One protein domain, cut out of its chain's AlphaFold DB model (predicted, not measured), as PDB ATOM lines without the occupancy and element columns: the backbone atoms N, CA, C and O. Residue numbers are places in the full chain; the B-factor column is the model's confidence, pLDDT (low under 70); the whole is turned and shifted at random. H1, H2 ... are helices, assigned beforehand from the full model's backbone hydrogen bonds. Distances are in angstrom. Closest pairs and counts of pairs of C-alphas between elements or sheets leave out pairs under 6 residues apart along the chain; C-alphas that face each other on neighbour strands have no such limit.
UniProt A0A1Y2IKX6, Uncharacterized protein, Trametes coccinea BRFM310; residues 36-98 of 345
ATOM      1  N   SER A  36      24.010  42.223  -7.184       64.81
ATOM      2  CA  SER A  36      24.566  42.584  -5.872       64.81
ATOM      3  C   SER A  36      24.395  41.504  -4.795       64.81
ATOM      4  O   SER A  36      25.182  41.441  -3.858       64.81
ATOM      5  N   ALA A  37      23.437  40.590  -4.970       66.69
ATOM      6  CA  ALA A  37      23.203  39.430  -4.119       66.69
ATOM      7  C   ALA A  37      24.375  38.426  -4.013       66.69
ATOM      8  O   ALA A  37      24.321  37.551  -3.156       66.69
ATOM      9  N   GLY A  38      25.414  38.512  -4.854       67.38
ATOM     10  CA  GLY A  38      26.554  37.579  -4.844       67.38
ATOM     11  C   GLY A  38      27.874  38.131  -4.292       67.38
ATOM     12  O   GLY A  38      28.819  37.360  -4.147       67.38
ATOM     13  N   SER A  39      27.969  39.432  -3.992       74.31
ATOM     14  CA  SER A  39      29.243  40.112  -3.673       74.31
ATOM     15  C   SER A  39      29.897  39.667  -2.361       74.31
ATOM     16  O   SER A  39      31.096  39.855  -2.179       74.31
ATOM     17  N   TRP A  40      29.132  39.044  -1.464       74.38
ATOM     18  CA  TRP A  40      29.590  38.585  -0.151       74.38
ATOM     19  C   TRP A  40      30.457  37.315  -0.213       74.38
ATOM     20  O   TRP A  40      31.081  36.943   0.780       74.38
ATOM     21  N   THR A  41      30.518  36.640  -1.367       73.25
ATOM     22  CA  THR A  41      31.328  35.427  -1.532       73.25
ATOM     23  C   THR A  41      32.721  35.750  -2.055       73.25
ATOM     24  O   THR A  41      32.923  36.005  -3.234       73.25
ATOM     25  N   VAL A  42      33.723  35.679  -1.186       74.38
ATOM     26  CA  VAL A  42      35.129  35.602  -1.600       74.38
ATOM     27  C   VAL A  42      35.702  34.276  -1.131       74.38
ATOM     28  O   VAL A  42      35.348  33.780  -0.060       74.38
ATOM     29  N   ASN A  43      36.565  33.668  -1.941       79.69
ATOM     30  CA  ASN A  43      37.303  32.477  -1.538       79.69
ATOM     31  C   ASN A  43      38.812  32.708  -1.620       79.69
ATOM     32  O   ASN A  43      39.301  33.613  -2.296       79.69
ATOM     33  N   SER A  44      39.562  31.850  -0.935       77.44
ATOM     34  CA  SER A  44      41.026  31.870  -0.924       77.44
ATOM     35  C   SER A  44      41.657  31.514  -2.276       77.44
ATOM     36  O   SER A  44      42.853  31.716  -2.459       77.44
ATOM     37  N   MET A  45      40.871  31.023  -3.242       74.62
ATOM     38  CA  MET A  45      41.335  30.733  -4.604       74.62
ATOM     39  C   MET A  45      41.346  31.971  -5.515       74.62
ATOM     40  O   MET A  45      41.705  31.860  -6.688       74.62
ATOM     41  N   GLY A  46      40.961  33.146  -5.001       80.75
ATOM     42  CA  GLY A  46      40.922  34.390  -5.773       80.75
ATOM     43  C   GLY A  46      39.867  34.375  -6.880       80.75
ATOM     44  O   GLY A  46      39.996  35.103  -7.865       80.75
ATOM     45  N   GLN A  47      38.851  33.517  -6.756       84.25
ATOM     46  CA  GLN A  47      37.713  33.532  -7.663       84.25
ATOM     47  C   GLN A  47      36.861  34.766  -7.394       84.25
ATOM     48  O   GLN A  47      36.720  35.208  -6.251       84.25
ATOM     49  N   THR A  48      36.283  35.323  -8.455       85.56
ATOM     50  CA  THR A  48      35.377  36.460  -8.291       85.56
ATOM     51  C   THR A  48      34.098  36.003  -7.586       85.56
ATOM     52  O   THR A  48      33.698  34.843  -7.745       85.56
ATOM     53  N   PRO A  49      33.397  36.896  -6.872       82.38
ATOM     54  CA  PRO A  49      32.130  36.545  -6.236       82.38
ATOM     55  C   PRO A  49      31.110  35.929  -7.205       82.38
ATOM     56  O   PRO A  49      30.367  35.025  -6.842       82.38
ATOM     57  N   CYS A  50      31.143  36.302  -8.487       83.56
ATOM     58  CA  CYS A  50      30.313  35.667  -9.514       83.56
ATOM     59  C   CYS A  50      30.652  34.212  -9.780       83.56
ATOM     60  O   CYS A  50      29.754  33.389  -9.941       83.56
ATOM     61  N   GLN A  51      31.938  33.886  -9.838       84.19
ATOM     62  CA  GLN A  51      32.377  32.515 -10.064       84.19
ATOM     63  C   GLN A  51      31.982  31.626  -8.886       84.19
ATOM     64  O   GLN A  51      31.488  30.519  -9.098       84.19
ATOM     65  N   VAL A  52      32.133  32.138  -7.661       84.56
ATOM     66  CA  VAL A  52      31.726  31.419  -6.449       84.56
ATOM     67  C   VAL A  52      30.204  31.259  -6.400       84.56
ATOM     68  O   VAL A  52      29.717  30.156  -6.159       84.56
ATOM     69  N   ASN A  53      29.445  32.309  -6.724       83.56
ATOM     70  CA  ASN A  53      27.983  32.282  -6.765       83.56
ATOM     71  C   ASN A  53      27.436  31.273  -7.793       83.56
ATOM     72  O   ASN A  53      26.568  30.463  -7.476       83.56
ATOM     73  N   VAL A  54      27.979  31.261  -9.016       82.88
ATOM     74  CA  VAL A  54      27.582  30.294 -10.058       82.88
ATOM     75  C   VAL A  54      27.897  28.863  -9.629       82.88
ATOM     76  O   VAL A  54      27.080  27.968  -9.826       82.88
ATOM     77  N   ALA A  55      29.051  28.638  -9.004       82.81
ATOM     78  CA  ALA A  55      29.412  27.316  -8.511       82.81
ATOM     79  C   ALA A  55      28.546  26.864  -7.323       82.81
ATOM     80  O   ALA A  55      28.311  25.669  -7.162       82.81
ATOM     81  N   LEU A  56      28.025  27.802  -6.526       82.69
ATOM     82  CA  LEU A  56      27.064  27.524  -5.461       82.69
ATOM     83  C   LEU A  56      25.656  27.222  -5.992       82.69
ATOM     84  O   LEU A  56      24.928  26.476  -5.348       82.69
ATOM     85  N   GLN A  57      25.254  27.701  -7.175       83.25
ATOM     86  CA  GLN A  57      23.895  27.456  -7.691       83.25
ATOM     87  C   GLN A  57      23.528  25.971  -7.777       83.25
ATOM     88  O   GLN A  57      22.392  25.611  -7.469       83.25
ATOM     89  N   GLN A  58      24.472  25.109  -8.164       78.38
ATOM     90  CA  GLN A  58      24.227  23.668  -8.241       78.38
ATOM     91  C   GLN A  58      23.956  23.016  -6.876       78.38
ATOM     92  O   GLN A  58      22.893  22.411  -6.726       78.38
ATOM     93  N   PRO A  59      24.856  23.113  -5.878       75.44
ATOM     94  CA  PRO A  59      24.623  22.509  -4.568       75.44
ATOM     95  C   PRO A  59      23.475  23.179  -3.797       75.44
ATOM     96  O   PRO A  59      22.850  22.532  -2.966       75.44
ATOM     97  N   CYS A  60      23.158  24.441  -4.101       78.88
ATOM     98  CA  CYS A  60      22.153  25.243  -3.396       78.88
ATOM     99  C   CYS A  60      20.751  25.217  -4.022       78.88
ATOM    100  O   CYS A  60      19.885  25.996  -3.624       78.88
ATOM    101  N   GLY A  61      20.515  24.379  -5.037       79.38
ATOM    102  CA  GLY A  61      19.196  24.253  -5.668       79.38
ATOM    103  C   GLY A  61      18.741  25.489  -6.460       79.38
ATOM    104  O   GLY A  61      17.542  25.688  -6.651       79.38
ATOM    105  N   GLY A  62      19.676  26.337  -6.901       74.31
ATOM    106  CA  GLY A  62      19.472  27.439  -7.852       74.31
ATOM    107  C   GLY A  62      18.573  28.605  -7.415       74.31
ATOM    108  O   GLY A  62      18.578  29.632  -8.084       74.31
ATOM    109  N   SER A  63      17.819  28.483  -6.320       64.44
ATOM    110  CA  SER A  63      16.710  29.395  -5.995       64.44
ATOM    111  C   SER A  63      16.857  30.157  -4.672       64.44
ATOM    112  O   SER A  63      16.163  31.149  -4.492       64.44
ATOM    113  N   ASN A  64      17.795  29.780  -3.790       59.97
ATOM    114  CA  ASN A  64      17.977  30.407  -2.467       59.97
ATOM    115  C   ASN A  64      19.439  30.770  -2.156       59.97
ATOM    116  O   ASN A  64      19.955  30.512  -1.073       59.97
ATOM    117  N   ILE A  65      20.130  31.404  -3.103       65.88
ATOM    118  CA  ILE A  65      21.477  31.947  -2.838       65.88
ATOM    119  C   ILE A  65      21.429  33.242  -2.008       65.88
ATOM    120  O   ILE A  65      22.451  33.714  -1.524       65.88
ATOM    121  N   SER A  66      20.231  33.802  -1.813       62.09
ATOM    122  CA  SER A  66      19.973  35.014  -1.028       62.09
ATOM    123  C   SER A  66      20.082  34.799   0.483       62.09
ATOM    124  O   SER A  66      20.117  35.772   1.230       62.09
ATOM    125  N   THR A  67      20.111  33.548   0.948       64.44
ATOM    126  CA  THR A  67      20.266  33.209   2.366       64.44
ATOM    127  C   THR A  67      21.713  32.786   2.641       64.44
ATOM    128  O   THR A  67      22.032  31.603   2.482       64.44
ATOM    129  N   PRO A  68      22.596  33.705   3.078       60.72
ATOM    130  CA  PRO A  68      24.014  33.407   3.321       60.72
ATOM    131  C   PRO A  68      24.228  32.332   4.397       60.72
ATOM    132  O   PRO A  68      25.289  31.722   4.465       60.72
ATOM    133  N   CYS A  69      23.222  32.057   5.232       58.38
ATOM    134  CA  CYS A  69      23.271  30.992   6.236       58.38
ATOM    135  C   CYS A  69      23.167  29.581   5.633       58.38
ATOM    136  O   CYS A  69      23.692  28.632   6.195       58.38
ATOM    137  N   VAL A  70      22.482  29.452   4.497       67.31
ATOM    138  CA  VAL A  70      22.148  28.177   3.838       67.31
ATOM    139  C   VAL A  70      23.251  27.805   2.856       67.31
ATOM    140  O   VAL A  70      23.719  26.669   2.814       67.31
ATOM    141  N   CYS A  71      23.712  28.792   2.098       73.56
ATOM    142  CA  CYS A  71      24.804  28.630   1.166       73.56
ATOM    143  C   CYS A  71      25.865  29.656   1.465       73.56
ATOM    144  O   CYS A  71      25.632  30.840   1.292       73.56
ATOM    145  N   ASN A  72      27.013  29.175   1.930       78.19
ATOM    146  CA  ASN A  72      28.179  29.972   2.279       78.19
ATOM    147  C   ASN A  72      29.441  29.386   1.620       78.19
ATOM    148  O   ASN A  72      29.411  28.358   0.940       78.19
ATOM    149  N   SER A  73      30.582  30.035   1.841       74.44
ATOM    150  CA  SER A  73      31.889  29.570   1.360       74.44
ATOM    151  C   SER A  73      32.287  28.184   1.895       74.44
ATOM    152  O   SER A  73      33.067  27.478   1.250       74.44
ATOM    153  N   VAL A  74      31.730  27.749   3.032       76.81
ATOM    154  CA  VAL A  74      31.934  26.396   3.578       76.81
ATOM    155  C   VAL A  74      31.203  25.364   2.722       76.81
ATOM    156  O   VAL A  74      31.805  24.364   2.339       76.81
ATOM    157  N   ALA A  75      29.950  25.631   2.338       75.88
ATOM    158  CA  ALA A  75      29.197  24.784   1.412       75.88
ATOM    159  C   ALA A  75      29.905  24.669   0.052       75.88
ATOM    160  O   ALA A  75      30.015  23.571  -0.493       75.88
ATOM    161  N   TYR A  76      30.467  25.775  -0.449       77.75
ATOM    162  CA  TYR A  76      31.310  25.773  -1.648       77.75
ATOM    163  C   TYR A  76      32.536  24.859  -1.483       77.75
ATOM    164  O   TYR A  76      32.809  24.019  -2.338       77.75
ATOM    165  N   SER A  77      33.252  24.988  -0.363       81.38
ATOM    166  CA  SER A  77      34.467  24.208  -0.092       81.38
ATOM    167  C   SER A  77      34.170  22.712   0.035       81.38
ATOM    168  O   SER A  77      34.910  21.889  -0.497       81.38
ATOM    169  N   LEU A  78      33.055  22.355   0.680       80.00
ATOM    170  CA  LEU A  78      32.584  20.974   0.796       80.00
ATOM    171  C   LEU A  78      32.155  20.395  -0.554       80.00
ATOM    172  O   LEU A  78      32.525  19.265  -0.874       80.00
ATOM    173  N   ALA A  79      31.419  21.162  -1.363       79.06
ATOM    174  CA  ALA A  79      31.020  20.740  -2.703       79.06
ATOM    175  C   ALA A  79      32.249  20.477  -3.589       79.06
ATOM    176  O   ALA A  79      32.343  19.421  -4.214       79.06
ATOM    177  N   PHE A  80      33.227  21.386  -3.567       81.38
ATOM    178  CA  PHE A  80      34.462  21.255  -4.335       81.38
ATOM    179  C   PHE A  80      35.326  20.076  -3.863       81.38
ATOM    180  O   PHE A  80      35.807  19.284  -4.674       81.38
ATOM    181  N   ALA A  81      35.481  19.906  -2.546       79.62
ATOM    182  CA  ALA A  81      36.181  18.756  -1.977       79.62
ATOM    183  C   ALA A  81      35.514  17.438  -2.395       79.62
ATOM    184  O   ALA A  81      36.193  16.478  -2.765       79.62
ATOM    185  N   CYS A  82      34.182  17.403  -2.415       79.25
ATOM    186  CA  CYS A  82      33.451  16.227  -2.855       79.25
ATOM    187  C   CYS A  82      33.656  15.921  -4.340       79.25
ATOM    188  O   CYS A  82      33.955  14.777  -4.683       79.25
ATOM    189  N   GLU A  83      33.578  16.931  -5.210       80.81
ATOM    190  CA  GLU A  83      33.833  16.771  -6.643       80.81
ATOM    191  C   GLU A  83      35.253  16.245  -6.900       80.81
ATOM    192  O   GLU A  83      35.442  15.303  -7.672       80.81
ATOM    193  N   SER A  84      36.243  16.758  -6.161       81.38
ATOM    194  CA  SER A  84      37.636  16.306  -6.262       81.38
ATOM    195  C   SER A  84      37.841  14.841  -5.855       81.38
ATOM    196  O   SER A  84      38.767  14.188  -6.334       81.38
ATOM    197  N   SER A  85      36.953  14.291  -5.020       82.00
ATOM    198  CA  SER A  85      37.017  12.894  -4.577       82.00
ATOM    199  C   SER A  85      36.459  11.893  -5.598       82.00
ATOM    200  O   SER A  85      36.522  10.684  -5.373       82.00
ATOM    201  N   GLY A  86      35.879  12.371  -6.708       83.56
ATOM    202  CA  GLY A  86      35.266  11.533  -7.744       83.56
ATOM    203  C   GLY A  86      33.989  10.807  -7.300       83.56
ATOM    204  O   GLY A  86      33.449   9.989  -8.046       83.56
ATOM    205  N   LYS A  87      33.485  11.087  -6.092       79.06
ATOM    206  CA  LYS A  87      32.238  10.525  -5.569       79.06
ATOM    207  C   LYS A  87      31.080  11.479  -5.851       79.06
ATOM    208  O   LYS A  87      31.205  12.690  -5.696       79.06
ATOM    209  N   LYS A  88      29.920  10.935  -6.237       75.94
ATOM    210  CA  LYS A  88      28.680  11.720  -6.323       75.94
ATOM    211  C   LYS A  88      28.273  12.136  -4.914       75.94
ATOM    212  O   LYS A  88      27.862  11.283  -4.130       75.94
ATOM    213  N   CYS A  89      28.363  13.426  -4.610       71.06
ATOM    214  CA  CYS A  89      27.749  13.957  -3.404       71.06
ATOM    215  C   CYS A  89      26.226  13.881  -3.534       71.06
ATOM    216  O   CYS A  89      25.679  14.453  -4.481       71.06
ATOM    217  N   PRO A  90      25.519  13.199  -2.619       70.88
ATOM    218  CA  PRO A  90      24.075  13.301  -2.570       70.88
ATOM    219  C   PRO A  90      23.724  14.746  -2.213       70.88
ATOM    220  O   PRO A  90      24.110  15.241  -1.154       70.88
ATOM    221  N   SER A  91      22.969  15.420  -3.078       63.81
ATOM    222  CA  SER A  91      22.446  16.773  -2.831       63.81
ATOM    223  C   SER A  91      21.628  16.852  -1.531       63.81
ATOM    224  O   SER A  91      21.463  17.919  -0.960       63.81
ATOM    225  N   SER A  92      21.145  15.704  -1.050       56.47
ATOM    226  CA  SER A  92      20.356  15.520   0.168       56.47
ATOM    227  C   SER A  92      21.174  15.407   1.462       56.47
ATOM    228  O   SER A  92      20.579  15.360   2.534       56.47
ATOM    229  N   SER A  93      22.510  15.327   1.398       53.50
ATOM    230  CA  SER A  93      23.376  15.117   2.576       53.50
ATOM    231  C   SER A  93      24.109  16.367   3.049       53.50
ATOM    232  O   SER A  93      24.753  16.331   4.097       53.50
ATOM    233  N   LEU A  94      24.005  17.475   2.313       59.41
ATOM    234  CA  LEU A  94      24.358  18.787   2.842       59.41
ATOM    235  C   LEU A  94      23.284  19.148   3.868       59.41
ATOM    236  O   LEU A  94      22.294  19.797   3.556       59.41
ATOM    237  N   LEU A  95      23.441  18.637   5.090       56.81
ATOM    238  CA  LEU A  95      22.641  19.044   6.231       56.81
ATOM    239  C   LEU A  95      22.906  20.542   6.426       56.81
ATOM    240  O   LEU A  95      23.912  20.942   7.005       56.81
ATOM    241  N   LEU A  96      22.006  21.362   5.887       55.78
ATOM    242  CA  LEU A  96      22.026  22.829   5.858       55.78
ATOM    243  C   LEU A  96      21.915  23.491   7.248       55.78
ATOM    244  O   LEU A  96      21.598  24.669   7.359       55.78
ATOM    245  N   GLY A  97      22.176  22.737   8.315       50.62
ATOM    246  CA  GLY A  97      22.218  23.198   9.698       50.62
ATOM    247  C   GLY A  97      23.631  23.543  10.156       50.62
ATOM    248  O   GLY A  97      23.951  23.287  11.312       50.62
ATOM    249  N   TYR A  98      24.494  24.041   9.260       46.78
ATOM    250  CA  TYR A  98      25.818  24.535   9.634       46.78
ATOM    251  C   TYR A  98      25.912  26.060   9.466       46.78
ATOM    252  O   TYR A  98      25.589  26.566   8.391       46.78
TER     253      TYR A  98
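AT A GLANCE: This is residues 36 to 98 of the 345 residues of an uncharacterized protein of Trametes coccinea BRFM310 (UniProt A0A1Y2IKX6). Little regular structure is here: two short helices, H1 and H2, meet at a steep tilt, and long loops make up the rest. One loop precedes H1, a second joins the helices, and a third, after H2, folds back. The printed part has 63 residues with two named helices, H1 then H2, and no named strand; the class is all helix, with 21 residues in named elements. It is compact, with a radius of gyration of the C-alphas of 11.2 A, and spans 32 by 23 by 18 A.

IN THESE COORDINATES: H2, residues 73 to 84, is 16.3 A long, from C-alpha 73 at (31.889, 29.570, 1.360) to C-alpha 84 at (37.636, 16.306, -6.262). H1, residues 49 to 57, is 12.4 A long and begins at C-alpha 49, (32.130, 36.545, -6.236).

HOW THE PARTS SIT: H2 touches H1 with residues 75 to 76 alone; the closest C-alphas, those of Tyr 76 and Leu 56, are 6.0 A apart. The helices run the same way at a steep tilt of 65 degrees. In H1 and H2 every O i to N i+4 pair is within hydrogen-bond range.

THE WHOLE: The two C-alphas farthest apart, those of Ser 36 and Lys 87, are 33.0 A apart. The printed part has no cut. The link from H1 to H2, 15 residues, is long. The pLDDT is under 70 in residues 36 to 38, 63 to 70 and 91 to 98.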